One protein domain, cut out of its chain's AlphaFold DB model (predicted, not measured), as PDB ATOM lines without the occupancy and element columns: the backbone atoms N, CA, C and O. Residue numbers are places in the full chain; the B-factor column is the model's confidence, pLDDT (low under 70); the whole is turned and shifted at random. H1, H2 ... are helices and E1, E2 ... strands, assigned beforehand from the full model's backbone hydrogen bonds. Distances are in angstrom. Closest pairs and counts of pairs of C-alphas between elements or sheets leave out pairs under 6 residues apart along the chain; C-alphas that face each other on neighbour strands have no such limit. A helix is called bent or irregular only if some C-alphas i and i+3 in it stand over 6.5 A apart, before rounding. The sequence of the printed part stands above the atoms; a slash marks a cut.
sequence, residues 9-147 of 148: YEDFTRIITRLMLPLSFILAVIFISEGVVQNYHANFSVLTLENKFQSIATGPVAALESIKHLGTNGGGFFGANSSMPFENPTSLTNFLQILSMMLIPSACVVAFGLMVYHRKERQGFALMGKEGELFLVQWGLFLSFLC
ATOM      1  N   TYR A   9     132.350  99.192 128.692       94.56
ATOM      2  CA  TYR A   9     133.763  98.958 128.364       94.56
ATOM      3  C   TYR A   9     134.138  99.551 127.006       94.56
ATOM      4  O   TYR A   9     135.255 100.032 126.810       94.56
ATOM      5  N   GLU A  10     133.198  99.539 126.067       95.12
ATOM      6  CA  GLU A  10     133.366 100.141 124.749       95.12
ATOM      7  C   GLU A  10     133.451 101.666 124.849       95.12
ATOM      8  O   GLU A  10     134.359 102.266 124.278       95.12
ATOM      9  N   ASP A  11     132.575 102.289 125.637       94.12
ATOM     10  CA  ASP A  11     132.599 103.738 125.848       94.12
ATOM     11  C   ASP A  11     133.842 104.173 126.633       94.12
ATOM     12  O   ASP A  11     134.531 105.111 126.232       94.12
ATOM     13  N   PHE A  12     134.204 103.440 127.687       94.94
ATOM     14  CA  PHE A  12     135.398 103.698 128.490       94.94
ATOM     15  C   PHE A  12     136.678 103.638 127.646       94.94
ATOM     16  O   PHE A  12     137.486 104.571 127.650       94.94
ATOM     17  N   THR A  13     136.848 102.574 126.855       96.69
ATOM     18  CA  THR A  13     138.017 102.431 125.974       96.69
ATOM     19  C   THR A  13     138.035 103.483 124.868       96.69
ATOM     20  O   THR A  13     139.104 104.019 124.560       96.69
ATOM     21  N   ARG A  14     136.881 103.847 124.294       96.06
ATOM     22  CA  ARG A  14     136.781 104.918 123.288       96.06
ATOM     23  C   ARG A  14     137.123 106.285 123.858       96.06
ATOM     24  O   ARG A  14     137.876 107.009 123.216       96.06
ATOM     25  N   ILE A  15     136.620 106.628 125.042       95.25
ATOM     26  CA  ILE A  15     136.913 107.910 125.691       95.25
ATOM     27  C   ILE A  15     138.410 108.016 125.979       95.25
ATOM     28  O   ILE A  15     139.026 109.019 125.631       95.25
ATOM     29  N   ILE A  16     139.037 106.970 126.520       96.25
ATOM     30  CA  ILE A  16     140.478 107.004 126.792       96.25
ATOM     31  C   ILE A  16     141.280 107.131 125.493       96.25
ATOM     32  O   ILE A  16     142.104 108.032 125.365       96.25
ATOM     33  N   THR A  17     141.035 106.256 124.517       97.38
ATOM     34  CA  THR A  17     141.891 106.156 123.321       97.38
ATOM     35  C   THR A  17     141.636 107.223 122.263       97.38
ATOM     36  O   THR A  17     142.558 107.568 121.530       97.38
ATOM     37  N   ARG A  18     140.410 107.748 122.161       96.25
ATOM     38  CA  ARG A  18     140.007 108.678 121.091       96.25
ATOM     39  C   ARG A  18     139.773 110.103 121.572       96.25
ATOM     40  O   ARG A  18     139.739 111.000 120.737       96.25
ATOM     41  N   LEU A  19     139.602 110.312 122.878       94.56
ATOM     42  CA  LEU A  19     139.394 111.637 123.458       94.56
ATOM     43  C   LEU A  19     140.563 112.004 124.378       94.56
ATOM     44  O   LEU A  19     141.340 112.890 124.046       94.56
ATOM     45  N   MET A  20     140.730 111.300 125.499       95.81
ATOM     46  CA  MET A  20     141.653 111.721 126.555       95.81
ATOM     47  C   MET A  20     143.120 111.650 126.137       95.81
ATOM     48  O   MET A  20     143.793 112.671 126.186       95.81
ATOM     49  N   LEU A  21     143.603 110.485 125.691       96.50
ATOM     50  CA  LEU A  21     145.003 110.295 125.296       96.50
ATOM     51  C   LEU A  21     145.469 111.237 124.173       96.50
ATOM     52  O   LEU A  21     146.529 111.844 124.332       96.50
ATOM     53  N   PRO A  22     144.742 111.396 123.047       97.19
ATOM     54  CA  PRO A  22     145.204 112.284 121.984       97.19
ATOM     55  C   PRO A  22     145.203 113.756 122.416       97.19
ATOM     56  O   PRO A  22     146.169 114.464 122.139       97.19
ATOM     57  N   LEU A  23     144.171 114.218 123.133       96.19
ATOM     58  CA  LEU A  23     144.119 115.598 123.627       96.19
ATOM     59  C   LEU A  23     145.198 115.868 124.682       96.19
ATOM     60  O   LEU A  23     145.875 116.893 124.602       96.19
ATOM     61  N   SER A  24     145.407 114.950 125.634       96.75
ATOM     62  CA  SER A  24     146.452 115.102 126.651       96.75
ATOM     63  C   SER A  24     147.842 115.101 126.021       96.75
ATOM     64  O   SER A  24     148.691 115.885 126.424       96.75
ATOM     65  N   PHE A  25     148.076 114.284 124.990       97.88
ATOM     66  CA  PHE A  25     149.349 114.279 124.273       97.88
ATOM     67  C   PHE A  25     149.639 115.630 123.603       97.88
ATOM     68  O   PHE A  25     150.735 116.165 123.761       97.88
ATOM     69  N   ILE A  26     148.655 116.214 122.911       97.94
ATOM     70  CA  ILE A  26     148.805 117.532 122.273       97.94
ATOM     71  C   ILE A  26     149.101 118.610 123.324       97.94
ATOM     72  O   ILE A  26     150.053 119.373 123.169       97.94
ATOM     73  N   LEU A  27     148.330 118.647 124.415       97.19
ATOM     74  CA  LEU A  27     148.538 119.609 125.502       97.19
ATOM     75  C   LEU A  27     149.904 119.436 126.172       97.19
ATOM     76  O   LEU A  27     150.582 120.428 126.420       97.19
ATOM     77  N   ALA A  28     150.344 118.198 126.413       97.44
ATOM     78  CA  ALA A  28     151.655 117.923 126.989       97.44
ATOM     79  C   ALA A  28     152.788 118.464 126.107       97.44
ATOM     80  O   ALA A  28     153.725 119.060 126.627       97.44
ATOM     81  N   VAL A  29     152.698 118.315 124.781       98.00
ATOM     82  CA  VAL A  29     153.697 118.874 123.851       98.00
ATOM     83  C   VAL A  29     153.734 120.401 123.930       98.00
ATOM     84  O   VAL A  29     154.821 120.975 123.998       98.00
ATOM     85  N   ILE A  30     152.571 121.058 123.986       97.56
ATOM     86  CA  ILE A  30     152.488 122.519 124.146       97.56
ATOM     87  C   ILE A  30     153.101 122.947 125.488       97.56
ATOM     88  O   ILE A  30     153.910 123.868 125.546       97.56
ATOM     89  N   PHE A  31     152.794 122.240 126.571       97.62
ATOM     90  CA  PHE A  31     153.349 122.519 127.895       97.62
ATOM     91  C   PHE A  31     154.868 122.351 127.946       97.62
ATOM     92  O   PHE A  31     155.551 123.190 128.531       97.62
ATOM     93  N   ILE A  32     155.417 121.331 127.282       97.69
ATOM     94  CA  ILE A  32     156.870 121.160 127.151       97.69
ATOM     95  C   ILE A  32     157.484 122.347 126.402       97.69
ATOM     96  O   ILE A  32     158.519 122.853 126.831       97.69
ATOM     97  N   SER A  33     156.847 122.826 125.323       97.25
ATOM     98  CA  SER A  33     157.352 123.998 124.590       97.25
ATOM     99  C   SER A  33     157.352 125.285 125.419       97.25
ATOM    100  O   SER A  33     158.205 126.139 125.204       97.25
ATOM    101  N   GLU A  34     156.462 125.387 126.404       97.06
ATOM    102  CA  GLU A  34     156.365 126.527 127.320       97.06
ATOM    103  C   GLU A  34     157.243 126.382 128.580       97.06
ATOM    104  O   GLU A  34     157.321 127.306 129.387       97.06
ATOM    105  N   GLY A  35     157.930 125.248 128.758       94.88
ATOM    106  CA  GLY A  35     158.898 125.039 129.842       94.88
ATOM    107  C   GLY A  35     158.423 124.158 131.002       94.88
ATOM    108  O   GLY A  35     159.108 124.084 132.022       94.88
ATOM    109  N   VAL A  36     157.289 123.463 130.866       96.94
ATOM    110  CA  VAL A  36     156.875 122.434 131.834       96.94
ATOM    111  C   VAL A  36     157.849 121.258 131.769       96.94
ATOM    112  O   VAL A  36     158.229 120.790 130.692       96.94
ATOM    113  N   VAL A  37     158.267 120.763 132.933       95.94
ATOM    114  CA  VAL A  37     159.314 119.739 133.025       95.94
ATOM    115  C   VAL A  37     158.808 118.396 132.485       95.94
ATOM    116  O   VAL A  37     157.753 117.902 132.868       95.94
ATOM    117  N   GLN A  38     159.581 117.750 131.614       96.50
ATOM    118  CA  GLN A  38     159.294 116.386 131.167       96.50
ATOM    119  C   GLN A  38     160.600 115.611 131.003       96.50
ATOM    120  O   GLN A  38     161.272 115.709 129.978       96.50
ATOM    121  N   ASN A  39     160.978 114.840 132.021       95.06
ATOM    122  CA  ASN A  39     162.143 113.957 131.966       95.06
ATOM    123  C   ASN A  39     162.012 112.768 132.934       95.06
ATOM    124  O   ASN A  39     161.056 112.674 133.699       95.06
ATOM    125  N   TYR A  40     162.987 111.859 132.893       94.38
ATOM    126  CA  TYR A  40     163.088 110.706 133.799       94.38
ATOM    127  C   TYR A  40     164.377 110.741 134.633       94.38
ATOM    128  O   TYR A  40     164.881 109.701 135.054       94.38
ATOM    129  N   HIS A  41     164.950 111.929 134.839       92.50
ATOM    130  CA  HIS A  41     166.151 112.075 135.655       92.50
ATOM    131  C   HIS A  41     165.807 112.011 137.143       92.50
ATOM    132  O   HIS A  41     164.728 112.424 137.567       92.50
ATOM    133  N   ALA A  42     166.753 111.508 137.937       91.12
ATOM    134  CA  ALA A  42     166.675 111.608 139.385       91.12
ATOM    135  C   ALA A  42     166.761 113.076 139.830       91.12
ATOM    136  O   ALA A  42     167.357 113.910 139.142       91.12
ATOM    137  N   ASN A  43     166.211 113.363 141.010       92.06
ATOM    138  CA  ASN A  43     166.313 114.678 141.635       92.06
ATOM    139  C   ASN A  43     167.783 115.094 141.737       92.06
ATOM    140  O   ASN A  43     168.629 114.314 142.185       92.06
ATOM    141  N   PHE A  44     168.081 116.328 141.347       91.62
ATOM    142  CA  PHE A  44     169.439 116.858 141.358       91.62
ATOM    143  C   PHE A  44     169.557 118.013 142.342       91.62
ATOM    144  O   PHE A  44     168.596 118.724 142.622       91.62
ATOM    145  N   SER A  45     170.755 118.189 142.893       93.56
ATOM    146  CA  SER A  45     171.040 119.273 143.829       93.56
ATOM    147  C   SER A  45     171.807 120.386 143.133       93.56
ATOM    148  O   SER A  45     172.775 120.125 142.421       93.56
ATOM    149  N   VAL A  46     171.383 121.624 143.359       94.50
ATOM    150  CA  VAL A  46     172.052 122.827 142.860       94.50
ATOM    151  C   VAL A  46     172.666 123.592 144.025       94.50
ATOM    152  O   VAL A  46     172.069 123.689 145.099       94.50
ATOM    153  N   LEU A  47     173.873 124.120 143.819       95.94
ATOM    154  CA  LEU A  47     174.473 125.085 144.734       95.94
ATOM    155  C   LEU A  47     173.881 126.459 144.419       95.94
ATOM    156  O   LEU A  47     174.008 126.953 143.298       95.94
ATOM    157  N   THR A  48     173.202 127.058 145.390       95.19
ATOM    158  CA  THR A  48     172.589 128.375 145.226       95.19
ATOM    159  C   THR A  48     173.628 129.488 145.338       95.19
ATOM    160  O   THR A  48     174.733 129.287 145.839       95.19
ATOM    161  N   LEU A  49     173.245 130.701 144.934       95.25
ATOM    162  CA  LEU A  49     174.073 131.903 145.100       95.25
ATOM    163  C   LEU A  49     174.387 132.219 146.578       95.25
ATOM    164  O   LEU A  49     175.350 132.924 146.860       95.25
ATOM    165  N   GLU A  50     173.614 131.671 147.521       95.50
ATOM    166  CA  GLU A  50     173.866 131.763 148.968       95.50
ATOM    167  C   GLU A  50     174.805 130.662 149.498       95.50
ATOM    168  O   GLU A  50     174.928 130.494 150.712       95.50
ATOM    169  N   ASN A  51     175.434 129.873 148.620       92.94
ATOM    170  CA  ASN A  51     176.244 128.701 148.971       92.94
ATOM    171  C   ASN A  51     175.487 127.625 149.778       92.94
ATOM    172  O   ASN A  51     176.078 126.923 150.600       92.94
ATOM    173  N   LYS A  52     174.179 127.459 149.540       95.44
ATOM    174  CA  LYS A  52     173.376 126.361 150.110       95.44
ATOM    175  C   LYS A  52     173.034 125.342 149.030       95.44
ATOM    176  O   LYS A  52     172.848 125.702 147.872       95.44
ATOM    177  N   PHE A  53     172.907 124.074 149.408       94.69
ATOM    178  CA  PHE A  53     172.401 123.047 148.500       94.69
ATOM    179  C   PHE A  53     170.872 123.033 148.510       94.69
ATOM    180  O   PHE A  53     170.258 122.933 149.571       94.69
ATOM    181  N   GLN A  54     170.267 123.099 147.327       93.50
ATOM    182  CA  GLN A  54     168.832 122.915 147.129       93.50
ATOM    183  C   GLN A  54     168.596 121.699 146.237       93.50
ATOM    184  O   GLN A  54     169.140 121.619 145.140       93.50
ATOM    185  N   SER A  55     167.762 120.768 146.701       92.81
ATOM    186  CA  SER A  55     167.322 119.628 145.897       92.81
ATOM    187  C   SER A  55     166.134 120.033 145.030       92.81
ATOM    188  O   SER A  55     165.138 120.552 145.540       92.81
ATOM    189  N   ILE A  56     166.246 119.814 143.724       92.06
ATOM    190  CA  ILE A  56     165.200 120.069 142.742       92.06
ATOM    191  C   ILE A  56     164.616 118.729 142.313       92.06
ATOM    192  O   ILE A  56     165.321 117.857 141.800       92.06
ATOM    193  N   ALA A  57     163.313 118.578 142.534       91.25
ATOM    194  CA  ALA A  57     162.574 117.426 142.057       91.25
ATOM    195  C   ALA A  57     162.196 117.600 140.581       91.25
ATOM    196  O   ALA A  57     161.749 118.671 140.167       91.25
ATOM    197  N   THR A  58     162.368 116.539 139.795       92.19
ATOM    198  CA  THR A  58     162.001 116.492 138.375       92.19
ATOM    199  C   THR A  58     161.279 115.199 138.040       92.19
ATOM    200  O   THR A  58     161.267 114.255 138.826       92.19
ATOM    201  N   GLY A  59     160.655 115.152 136.869       94.50
ATOM    202  CA  GLY A  59     159.938 113.969 136.428       94.50
ATOM    203  C   GLY A  59     159.090 114.223 135.186       94.50
ATOM    204  O   GLY A  59     159.262 115.245 134.509       94.50
ATOM    205  N   PRO A  60     158.170 113.299 134.869       95.56
ATOM    206  CA  PRO A  60     157.272 113.408 133.725       95.56
ATOM    207  C   PRO A  60     156.081 114.337 134.033       95.56
ATOM    208  O   PRO A  60     154.927 113.907 134.000       95.56
ATOM    209  N   VAL A  61     156.361 115.599 134.377       96.25
ATOM    210  CA  VAL A  61     155.364 116.560 134.878       96.25
ATOM    211  C   VAL A  61     154.370 116.945 133.787       96.25
ATOM    212  O   VAL A  61     153.172 116.837 134.016       96.25
ATOM    213  N   ALA A  62     154.823 117.307 132.584       96.62
ATOM    214  CA  ALA A  62     153.935 117.751 131.502       96.62
ATOM    215  C   ALA A  62     152.874 116.707 131.112       96.62
ATOM    216  O   ALA A  62     151.712 117.046 130.871       96.62
ATOM    217  N   ALA A  63     153.250 115.425 131.091       95.31
ATOM    218  CA  ALA A  63     152.318 114.334 130.820       95.31
ATOM    219  C   ALA A  63     151.217 114.245 131.891       95.31
ATOM    220  O   ALA A  63     150.041 114.114 131.552       95.31
ATOM    221  N   LEU A  64     151.577 114.366 133.171       95.50
ATOM    222  CA  LEU A  64     150.621 114.337 134.279       95.50
ATOM    223  C   LEU A  64     149.767 115.611 134.327       95.50
ATOM    224  O   LEU A  64     148.557 115.530 134.522       95.50
ATOM    225  N   GLU A  65     150.367 116.764 134.049       95.75
ATOM    226  CA  GLU A  65     149.698 118.063 134.023       95.75
ATOM    227  C   GLU A  65     148.602 118.120 132.953       95.75
ATOM    228  O   GLU A  65     147.478 118.559 133.198       95.75
ATOM    229  N   SER A  66     148.899 117.607 131.758       96.25
ATOM    230  CA  SER A  66     147.937 117.592 130.655       96.25
ATOM    231  C   SER A  66     146.679 116.784 130.991       96.25
ATOM    232  O   SER A  66     145.558 117.277 130.836       96.25
ATOM    233  N   ILE A  67     146.839 115.560 131.506       95.88
ATOM    234  CA  ILE A  67     145.714 114.674 131.808       95.88
ATOM    235  C   ILE A  67     144.990 115.086 133.094       95.88
ATOM    236  O   ILE A  67     143.771 114.916 133.183       95.88
ATOM    237  N   LYS A  68     145.691 115.665 134.083       95.12
ATOM    238  CA  LYS A  68     145.044 116.109 135.324       95.12
ATOM    239  C   LYS A  68     144.082 117.264 135.063       95.12
ATOM    240  O   LYS A  68     143.005 117.266 135.654       95.12
ATOM    241  N   HIS A  69     144.435 118.205 134.185       95.62
ATOM    242  CA  HIS A  69     143.555 119.323 133.851       95.62
ATOM    243  C   HIS A  69     142.459 118.898 132.885       95.62
ATOM    244  O   HIS A  69     141.296 119.175 133.154       95.62
ATOM    245  N   LEU A  70     142.791 118.150 131.827       94.56
ATOM    246  CA  LEU A  70     141.792 117.654 130.877       94.56
ATOM    247  C   LEU A  70     140.728 116.771 131.554       94.56
ATOM    248  O   LEU A  70     139.549 116.853 131.229       94.56
ATOM    249  N   GLY A  71     141.147 115.929 132.500       93.75
ATOM    250  CA  GLY A  71     140.264 115.067 133.286       93.75
ATOM    251  C   GLY A  71     139.721 115.701 134.564       93.75
ATOM    252  O   GLY A  71     139.048 115.012 135.324       93.75
ATOM    253  N   THR A  72     140.018 116.975 134.840       93.62
ATOM    254  CA  THR A  72     139.592 117.682 136.065       93.62
ATOM    255  C   THR A  72     139.958 116.963 137.377       93.62
ATOM    256  O   THR A  72     139.251 117.063 138.372       93.62
ATOM    257  N   ASN A  73     141.074 116.225 137.391       92.44
ATOM    258  CA  ASN A  73     141.532 115.443 138.545       92.44
ATOM    259  C   ASN A  73     142.189 116.314 139.629       92.44
ATOM    260  O   ASN A  73     142.024 116.057 140.816       92.44
ATOM    261  N   GLY A  74     142.980 117.316 139.224       84.56
ATOM    262  CA  GLY A  74     143.623 118.275 140.137       84.56
ATOM    263  C   GLY A  74     144.848 117.774 140.922       84.56
ATOM    264  O   GLY A  74     145.420 118.547 141.684       84.56
ATOM    265  N   GLY A  75     145.285 116.523 140.743       87.81
ATOM    266  CA  GLY A  75     146.482 115.984 141.404       87.81
ATOM    267  C   GLY A  75     147.777 116.384 140.693       87.81
ATOM    268  O   GLY A  75     148.104 115.796 139.664       87.81
ATOM    269  N   GLY A  76     148.489 117.388 141.205       86.06
ATOM    270  CA  GLY A  76     149.791 117.827 140.692       86.06
ATOM    271  C   GLY A  76     150.951 116.937 141.131       86.06
ATOM    272  O   GLY A  76     150.832 116.108 142.036       86.06
ATOM    273  N   PHE A  77     152.080 117.095 140.443       91.56
ATOM    274  CA  PHE A  77     153.291 116.314 140.687       91.56
ATOM    275  C   PHE A  77     154.046 116.822 141.923       91.56
ATOM    276  O   PHE A  77     154.610 116.040 142.689       91.56
ATOM    277  N   PHE A  78     154.031 118.135 142.136       92.50
ATOM    278  CA  PHE A  78     154.591 118.812 143.295       92.50
ATOM    279  C   PHE A  78     153.479 119.214 144.270       92.50
ATOM    280  O   PHE A  78     152.343 119.468 143.881       92.50
ATOM    281  N   GLY A  79     153.812 119.365 145.557       90.06
ATOM    282  CA  GLY A  79     152.824 119.737 146.582       90.06
ATOM    283  C   GLY A  79     152.136 121.089 146.343       90.06
ATOM    284  O   GLY A  79     151.003 121.286 146.772       90.06
ATOM    285  N   ALA A  80     152.794 122.006 145.628       92.00
ATOM    286  CA  ALA A  80     152.240 123.306 145.243       92.00
ATOM    287  C   ALA A  80     151.370 123.252 143.962       92.00
ATOM    288  O   ALA A  80     150.759 124.258 143.594       92.00
ATOM    289  N   ASN A  81     151.269 122.089 143.304       92.88
ATOM    290  CA  ASN A  81     150.501 121.863 142.075       92.88
ATOM    291  C   ASN A  81     150.776 122.944 141.007       92.88
ATOM    292  O   ASN A  81     151.912 123.382 140.843       92.88
ATOM    293  N   SER A  82     149.731 123.454 140.350       91.12
ATOM    294  CA  SER A  82     149.793 124.454 139.275       91.12
ATOM    295  C   SER A  82     150.267 125.852 139.712       91.12
ATOM    296  O   SER A  82     150.291 126.762 138.889       91.12
ATOM    297  N   SER A  83     150.644 126.047 140.986       92.25
ATOM    298  CA  SER A  83     151.408 127.230 141.430       92.25
ATOM    299  C   SER A  83     152.928 127.016 141.378       92.25
ATOM    300  O   SER A  83     153.697 127.967 141.511       92.25
ATOM    301  N   MET A  84     153.378 125.776 141.163       93.50
ATOM    302  CA  MET A  84     154.781 125.437 140.966       93.50
ATOM    303  C   MET A  84     155.231 125.855 139.556       93.50
ATOM    304  O   MET A  84     154.638 125.396 138.576       93.50
ATOM    305  N   PRO A  85     156.332 126.617 139.408       94.00
ATOM    306  CA  PRO A  85     156.820 127.052 138.094       94.00
ATOM    307  C   PRO A  85     157.135 125.910 137.115       94.00
ATOM    308  O   PRO A  85     157.076 126.102 135.909       94.00
ATOM    309  N   PHE A  86     157.447 124.712 137.617       94.25
ATOM    310  CA  PHE A  86     157.689 123.530 136.783       94.25
ATOM    311  C   PHE A  86     156.421 122.841 136.265       94.25
ATOM    312  O   PHE A  86     156.537 122.017 135.361       94.25
ATOM    313  N   GLU A  87     155.249 123.158 136.823       94.94
ATOM    314  CA  GLU A  87     153.930 122.710 136.345       94.94
ATOM    315  C   GLU A  87     153.243 123.780 135.485       94.94
ATOM    316  O   GLU A  87     152.540 123.443 134.536       94.94
ATOM    317  N   ASN A  88     153.453 125.066 135.789       96.00
ATOM    318  CA  ASN A  88     152.775 126.187 135.137       96.00
ATOM    319  C   ASN A  88     153.707 127.412 134.982       96.00
ATOM    320  O   ASN A  88     153.641 128.351 135.778       96.00
ATOM    321  N   PRO A  89     154.624 127.393 134.001       95.44
ATOM    322  CA  PRO A  89     155.674 128.401 133.855       95.44
ATOM    323  C   PRO A  89     155.188 129.738 133.287       95.44
ATOM    324  O   PRO A  89     155.781 130.773 133.596       95.44
ATOM    325  N   THR A  90     154.152 129.745 132.440       96.25
ATOM    326  CA  THR A  90     153.738 130.936 131.683       96.25
ATOM    327  C   THR A  90     152.253 131.246 131.860       96.25
ATOM    328  O   THR A  90     151.426 130.398 132.191       96.25
ATOM    329  N   SER A  91     151.864 132.496 131.593       94.31
ATOM    330  CA  SER A  91     150.441 132.859 131.554       94.31
ATOM    331  C   SER A  91     149.680 132.076 130.476       94.31
ATOM    332  O   SER A  91     148.488 131.819 130.639       94.31
ATOM    333  N   LEU A  92     150.365 131.663 129.400       93.69
ATOM    334  CA  LEU A  92     149.781 130.834 128.349       93.69
ATOM    335  C   LEU A  92     149.502 129.412 128.848       93.69
ATOM    336  O   LEU A  92     148.401 128.911 128.616       93.69
ATOM    337  N   THR A  93     150.435 128.779 129.574       95.12
ATOM    338  CA  THR A  93     150.167 127.468 130.191       95.12
ATOM    339  C   THR A  93     149.004 127.556 131.162       95.12
ATOM    340  O   THR A  93     148.115 126.712 131.104       95.12
ATOM    341  N   ASN A  94     148.934 128.623 131.959       95.25
ATOM    342  CA  ASN A  94     147.844 128.822 132.907       95.25
ATOM    343  C   ASN A  94     146.486 128.932 132.197       95.25
ATOM    344  O   ASN A  94     145.526 128.248 132.551       95.25
ATOM    345  N   PHE A  95     146.415 129.743 131.140       94.19
ATOM    346  CA  PHE A  95     145.214 129.890 130.321       94.19
ATOM    347  C   PHE A  95     144.777 128.555 129.695       94.19
ATOM    348  O   PHE A  95     143.604 128.186 129.763       94.19
ATOM    349  N   LEU A  96     145.720 127.789 129.140       94.50
ATOM    350  CA  LEU A  96     145.446 126.478 128.550       94.50
ATOM    351  C   LEU A  96     145.032 125.430 129.593       94.50
ATOM    352  O   LEU A  96     144.167 124.604 129.302       94.50
ATOM    353  N   GLN A  97     145.592 125.457 130.805       94.69
ATOM    354  CA  GLN A  97     145.171 124.596 131.916       94.69
ATOM    355  C   GLN A  97     143.719 124.884 132.317       94.69
ATOM    356  O   GLN A  97     142.921 123.952 132.445       94.69
ATOM    357  N   ILE A  98     143.349 126.164 132.438       92.88
ATOM    358  CA  ILE A  98     141.975 126.598 132.735       92.88
ATOM    359  C   ILE A  98     141.010 126.157 131.631       92.88
ATOM    360  O   ILE A  98     139.980 125.543 131.920       92.88
ATOM    361  N   LEU A  99     141.366 126.387 130.363       91.00
ATOM    362  CA  LEU A  99     140.581 125.912 129.220       91.00
ATOM    363  C   LEU A  99     140.390 124.392 129.241       91.00
ATOM    364  O   LEU A  99     139.284 123.899 129.017       91.00
ATOM    365  N   SER A 100     141.455 123.644 129.538       92.88
ATOM    366  CA  SER A 100     141.435 122.178 129.553       92.88
ATOM    367  C   SER A 100     140.463 121.623 130.595       92.88
ATOM    368  O   SER A 100     139.746 120.670 130.297       92.88
ATOM    369  N   MET A 101     140.374 122.254 131.772       92.75
ATOM    370  CA  MET A 101     139.433 121.857 132.830       92.75
ATOM    371  C   MET A 101     137.964 122.003 132.418       92.75
ATOM    372  O   MET A 101     137.105 121.274 132.907       92.75
ATOM    373  N   MET A 102     137.652 122.916 131.498       86.50
ATOM    374  CA  MET A 102     136.272 123.169 131.074       86.50
ATOM    375  C   MET A 102     135.901 122.504 129.753       86.50
ATOM    376  O   MET A 102     134.712 122.371 129.448       86.50
ATOM    377  N   LEU A 103     136.889 122.033 128.993       87.88
ATOM    378  CA  LEU A 103     136.701 121.455 127.668       87.88
ATOM    379  C   LEU A 103     135.713 120.274 127.677       87.88
ATOM    380  O   LEU A 103     134.721 120.297 126.953       87.88
ATOM    381  N   ILE A 104     135.948 119.255 128.511       89.81
ATOM    382  CA  ILE A 104     135.094 118.055 128.543       89.81
ATOM    383  C   ILE A 104     133.723 118.343 129.180       89.81
ATOM    384  O   ILE A 104     132.716 118.002 128.555       89.81
ATOM    385  N   PRO A 105     133.619 118.995 130.359       86.75
ATOM    386  CA  PRO A 105     132.317 119.307 130.950       86.75
ATOM    387  C   PRO A 105     131.412 120.134 130.027       86.75
ATOM    388  O   PRO A 105     130.222 119.842 129.913       86.75
ATOM    389  N   SER A 106     131.966 121.130 129.324       80.69
ATOM    390  CA  SER A 106     131.197 121.940 128.369       80.69
ATOM    391  C   SER A 106     130.773 121.138 127.135       80.69
ATOM    392  O   SER A 106     129.614 121.219 126.721       80.69
ATOM    393  N   ALA A 107     131.655 120.294 126.588       83.88
ATOM    394  CA  ALA A 107     131.324 119.409 125.474       83.88
ATOM    395  C   ALA A 107     130.196 118.423 125.825       83.88
ATOM    396  O   ALA A 107     129.330 118.161 124.990       83.88
ATOM    397  N   CYS A 108     130.152 117.920 127.064       84.50
ATOM    398  CA  CYS A 108     129.079 117.040 127.534       84.50
ATOM    399  C   CYS A 108     127.706 117.728 127.536       84.50
ATOM    400  O   CYS A 108     126.720 117.107 127.136       84.50
ATOM    401  N   VAL A 109     127.625 119.005 127.934       79.69
ATOM    402  CA  VAL A 109     126.365 119.773 127.901       79.69
ATOM    403  C   VAL A 109     125.873 119.947 126.462       79.69
ATOM    404  O   VAL A 109     124.693 119.725 126.186       79.69
ATOM    405  N   VAL A 110     126.776 120.264 125.529       75.25
ATOM    406  CA  VAL A 110     126.450 120.380 124.096       75.25
ATOM    407  C   VAL A 110     125.986 119.050 123.521       75.25
ATOM    408  O   VAL A 110     124.949 118.991 122.864       75.25
ATOM    409  N   ALA A 111     126.730 117.973 123.782       81.25
ATOM    410  CA  ALA A 111     126.378 116.641 123.311       81.25
ATOM    411  C   ALA A 111     125.000 116.215 123.837       81.25
ATOM    412  O   ALA A 111     124.187 115.691 123.078       81.25
ATOM    413  N   PHE A 112     124.710 116.482 125.116       76.69
ATOM    414  CA  PHE A 112     123.403 116.209 125.707       76.69
ATOM    415  C   PHE A 112     122.277 116.993 125.026       76.69
ATOM    416  O   PHE A 112     121.267 116.385 124.671       76.69
ATOM    417  N   GLY A 113     122.466 118.296 124.794       70.81
ATOM    418  CA  GLY A 113     121.520 119.112 124.030       70.81
ATOM    419  C   GLY A 113     121.238 118.495 122.661       70.81
ATOM    420  O   GLY A 113     120.124 118.045 122.392       70.81
ATOM    421  N   LEU A 114     122.281 118.318 121.843       72.81
ATOM    422  CA  LEU A 114     122.153 117.760 120.492       72.81
ATOM    423  C   LEU A 114     121.435 116.399 120.472       72.81
ATOM    424  O   LEU A 114     120.619 116.136 119.584       72.81
ATOM    425  N   MET A 115     121.683 115.536 121.462       78.25
ATOM    426  CA  MET A 115     120.976 114.258 121.598       78.25
ATOM    427  C   MET A 115     119.478 114.431 121.892       78.25
ATOM    428  O   MET A 115     118.653 113.702 121.329       78.25
ATOM    429  N   VAL A 116     119.101 115.381 122.755       74.94
ATOM    430  CA  VAL A 116     117.696 115.701 123.055       74.94
ATOM    431  C   VAL A 116     117.008 116.323 121.839       74.94
ATOM    432  O   VAL A 116     115.891 115.911 121.507       74.94
ATOM    433  N   TYR A 117     117.672 117.249 121.143       68.06
ATOM    434  CA  TYR A 117     117.171 117.864 119.916       68.06
ATOM    435  C   TYR A 117     116.876 116.818 118.836       68.06
ATOM    436  O   TYR A 117     115.737 116.715 118.379       68.06
ATOM    437  N   HIS A 118     117.849 115.964 118.491       68.88
ATOM    438  CA  HIS A 118     117.657 114.932 117.466       68.88
ATOM    439  C   HIS A 118     116.563 113.925 117.829       68.88
ATOM    440  O   HIS A 118     115.879 113.395 116.951       68.88
ATOM    441  N   ARG A 119     116.352 113.658 119.124       68.69
ATOM    442  CA  ARG A 119     115.234 112.824 119.577       68.69
ATOM    443  C   ARG A 119     113.884 113.508 119.351       68.69
ATOM    444  O   ARG A 119     112.947 112.833 118.936       68.69
ATOM    445  N   LYS A 120     113.781 114.818 119.599       63.25
ATOM    446  CA  LYS A 120     112.544 115.598 119.415       63.25
ATOM    447  C   LYS A 120     112.219 115.875 117.950       63.25
ATOM    448  O   LYS A 120     111.055 115.767 117.571       63.25
ATOM    449  N   GLU A 121     113.232 116.124 117.123       61.75
ATOM    450  CA  GLU A 121     113.106 116.226 115.666       61.75
ATOM    451  C   GLU A 121     112.512 114.934 115.081       61.75
ATOM    452  O   GLU A 121     111.517 114.969 114.359       61.75
ATOM    453  N   ARG A 122     113.024 113.770 115.509       59.97
ATOM    454  CA  ARG A 122     112.471 112.450 115.150       59.97
ATOM    455  C   ARG A 122     111.053 112.199 115.674       59.97
ATOM    456  O   ARG A 122     110.369 111.326 115.152       59.97
ATOM    457  N   GLN A 123     110.619 112.927 116.703       59.28
ATOM    458  CA  GLN A 123     109.271 112.853 117.281       59.28
ATOM    459  C   GLN A 123     108.317 113.934 116.735       59.28
ATOM    460  O   GLN A 123     107.179 114.009 117.190       59.28
ATOM    461  N   GLY A 124     108.746 114.753 115.765       50.12
ATOM    462  CA  GLY A 124     107.902 115.755 115.101       50.12
ATOM    463  C   GLY A 124     107.733 117.079 115.857       50.12
ATOM    464  O   GLY A 124     106.961 117.929 115.422       50.12
ATOM    465  N   PHE A 125     108.460 117.293 116.959       54.19
ATOM    466  CA  PHE A 125     108.454 118.559 117.697       54.19
ATOM    467  C   PHE A 125     109.724 119.351 117.372       54.19
ATOM    468  O   PHE A 125     110.783 119.117 117.954       54.19
ATOM    469  N   ALA A 126     109.627 120.303 116.441       46.97
ATOM    470  CA  ALA A 126     110.715 121.226 116.132       46.97
ATOM    471  C   ALA A 126     110.921 122.205 117.301       46.97
ATOM    472  O   ALA A 126     110.161 123.154 117.477       46.97
ATOM    473  N   LEU A 127     111.953 121.982 118.116       54.53
ATOM    474  CA  LEU A 127     112.444 122.973 119.077       54.53
ATOM    475  C   LEU A 127     113.783 123.519 118.577       54.53
ATOM    476  O   LEU A 127     114.838 123.187 119.106       54.53
ATOM    477  N   MET A 128     113.741 124.351 117.537       47.22
ATOM    478  CA  MET A 128     114.888 125.186 117.172       47.22
ATOM    479  C   MET A 128     114.997 126.347 118.172       47.22
ATOM    480  O   MET A 128     114.024 127.066 118.384       47.22
ATOM    481  N   GLY A 129     116.170 126.536 118.785       52.91
ATOM    482  CA  GLY A 129     116.557 127.824 119.384       52.91
ATOM    483  C   GLY A 129     117.229 127.766 120.759       52.91
ATOM    484  O   GLY A 129     118.263 128.394 120.949       52.91
ATOM    485  N   LYS A 130     116.702 126.992 121.715       55.53
ATOM    486  CA  LYS A 130     117.106 127.125 123.135       55.53
ATOM    487  C   LYS A 130     118.465 126.519 123.507       55.53
ATOM    488  O   LYS A 130     119.041 126.878 124.527       55.53
ATOM    489  N   GLU A 131     118.989 125.595 122.711       57.94
ATOM    490  CA  GLU A 131     120.204 124.851 123.081       57.94
ATOM    491  C   GLU A 131     121.496 125.569 122.671       57.94
ATOM    492  O   GLU A 131     122.498 125.489 123.380       57.94
ATOM    493  N   GLY A 132     121.444 126.366 121.597       55.19
ATOM    494  CA  GLY A 132     122.505 127.321 121.266       55.19
ATOM    495  C   GLY A 132     122.609 128.443 122.305       55.19
ATOM    496  O   GLY A 132     123.712 128.863 122.635       55.19
ATOM    497  N   GLU A 133     121.484 128.870 122.890       59.59
ATOM    498  CA  GLU A 133     121.481 129.834 123.998       59.59
ATOM    499  C   GLU A 133     122.135 129.263 125.258       59.59
ATOM    500  O   GLU A 133     122.944 129.951 125.866       59.59
ATOM    501  N   LEU A 134     121.863 128.006 125.635       61.09
ATOM    502  CA  LEU A 134     122.505 127.389 126.806       61.09
ATOM    503  C   LEU A 134     124.031 127.287 126.630       61.09
ATOM    504  O   LEU A 134     124.783 127.558 127.565       61.09
ATOM    505  N   PHE A 135     124.484 126.966 125.415       59.44
ATOM    506  CA  PHE A 135     125.902 126.964 125.061       59.44
ATOM    507  C   PHE A 135     126.524 128.362 125.155       59.44
ATOM    508  O   PHE A 135     127.574 128.519 125.774       59.44
ATOM    509  N   LEU A 136     125.864 129.383 124.601       60.44
ATOM    510  CA  LEU A 136     126.331 130.772 124.649       60.44
ATOM    511  C   LEU A 136     126.294 131.355 126.065       60.44
ATOM    512  O   LEU A 136     127.174 132.131 126.417       60.44
ATOM    513  N   VAL A 137     125.329 130.960 126.897       68.19
ATOM    514  CA  VAL A 137     125.260 131.346 128.313       68.19
ATOM    515  C   VAL A 137     126.396 130.694 129.098       68.19
ATOM    516  O   VAL A 137     127.047 131.375 129.886       68.19
ATOM    517  N   GLN A 138     126.697 129.413 128.863       64.75
ATOM    518  CA  GLN A 138     127.801 128.731 129.542       64.75
ATOM    519  C   GLN A 138     129.176 129.246 129.084       64.75
ATOM    520  O   GLN A 138     130.051 129.467 129.920       64.75
ATOM    521  N   TRP A 139     129.355 129.511 127.786       62.44
ATOM    522  CA  TRP A 139     130.557 130.163 127.250       62.44
ATOM    523  C   TRP A 139     130.679 131.631 127.676       62.44
ATOM    524  O   TRP A 139     131.779 132.093 127.965       62.44
ATOM    525  N   GLY A 140     129.567 132.362 127.765       66.56
ATOM    526  CA  GLY A 140     129.524 133.744 128.247       66.56
ATOM    527  C   GLY A 140     129.849 133.850 129.738       66.56
ATOM    528  O   GLY A 140     130.646 134.700 130.132       66.56
ATOM    529  N   LEU A 141     129.319 132.936 130.559       63.88
ATOM    530  CA  LEU A 141     129.723 132.776 131.958       63.88
ATOM    531  C   LEU A 141     131.217 132.443 132.050       63.88
ATOM    532  O   LEU A 141     131.926 133.055 132.840       63.88
ATOM    533  N   PHE A 142     131.733 131.554 131.204       60.44
ATOM    534  CA  PHE A 142     133.157 131.217 131.188       60.44
ATOM    535  C   PHE A 142     134.066 132.404 130.833       60.44
ATOM    536  O   PHE A 142     135.040 132.656 131.537       60.44
ATOM    537  N   LEU A 143     133.722 133.181 129.802       58.78
ATOM    538  CA  LEU A 143     134.449 134.407 129.458       58.78
ATOM    539  C   LEU A 143     134.427 135.429 130.603       58.78
ATOM    540  O   LEU A 143     135.399 136.156 130.785       58.78
ATOM    541  N   SER A 144     133.360 135.454 131.410       59.97
ATOM    542  CA  SER A 144     133.299 136.309 132.602       59.97
ATOM    543  C   SER A 144     134.236 135.846 133.728       59.97
ATOM    544  O   SER A 144     134.775 136.689 134.438       59.97
ATOM    545  N   PHE A 145     134.495 134.537 133.847       54.34
ATOM    546  CA  PHE A 145     135.461 133.978 134.803       54.34
ATOM    547  C   PHE A 145     136.913 134.046 134.310       54.34
ATOM    548  O   PHE A 145     137.817 134.090 135.132       54.34
ATOM    549  N   LEU A 146     137.149 134.099 132.994       48.19
ATOM    550  CA  LEU A 146     138.478 134.302 132.396       48.19
ATOM    551  C   LEU A 146     139.036 135.726 132.583       48.19
ATOM    552  O   LEU A 146     140.221 135.947 132.344       48.19
ATOM    553  N   CYS A 147     138.194 136.687 132.978       40.47
ATOM    554  CA  CYS A 147     138.571 138.080 133.243       40.47
ATOM    555  C   CYS A 147     139.000 138.356 134.700       40.47
ATOM    556  O   CYS A 147     139.212 139.523 135.037       40.47
TER     557      CYS A 147
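What this domain is: This is residues 9 to 147 of the 148 residues of the protein "Potassium-transporting ATPase subunit KdpA" of Campylobacter jejuni (UniProt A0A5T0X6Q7). Three helical pieces, H1b, H2 and H3a, cluster in the middle of a loose, elongated model; the strand hairpin E1-E2 lies at one end and the helical hairpin H3b-H4 at the other, while residues 9 to 18 stick out. The printed part has 139 residues, mostly helix in class, with four named helices and two antiparallel strands: H1, E1, E2, H2, H3, H4. The radius of gyration of the C-alphas is 20.3 A; spans are 77 by 38 by 22 A.

How they stand to each other: By hydrogen bonds H1, residues 9 to 33, is one helix, but bent: C-alphas 18 and 21 are 6.7 A apart; arms H1a, 9 to 18, and H1b, 21 to 33. In hairpin E1, 44 to 47, and E2, 53 to 56, N 46 and O 54 are within hydrogen-bond range, 2.9 A. H1b touches H2, 61 to 70; closest C-alphas, Ser 24 and Ser 66, 4.9 A; steep tilt, 50 degrees. H3, 91 to 121, likewise one helix, is bent: C-alphas 101 and 104, 7.2 A; arms H3a, 91 to 101, and H3b, 104 to 121. H2 touches H3a; closest C-alphas, Leu 70 and Ser 100, 4.7 A. H3b and H4, 130 to 145, a helical hairpin, touch; closest C-alphas, Gly 113 and Glu 131, 6.0 A. O i to N i+4 pairs are within range throughout H1a, H1b, H3a, H3b and H4; H2, 5 of 6.

Where its parts are: H1a begins at C-alpha 9 (133.763, 98.958, 128.364); H4 ends at C-alpha 145 (135.461, 133.978, 134.803). H3b measures 25.5 A, H4 22.8 A.

The domain as a whole: The farthest C-alphas, Asn 51 and Gly 124, are 77.4 A apart. The printed part has no cut; H2 to H3 is a long link. Residues 117 to 147 have pLDDT under 70.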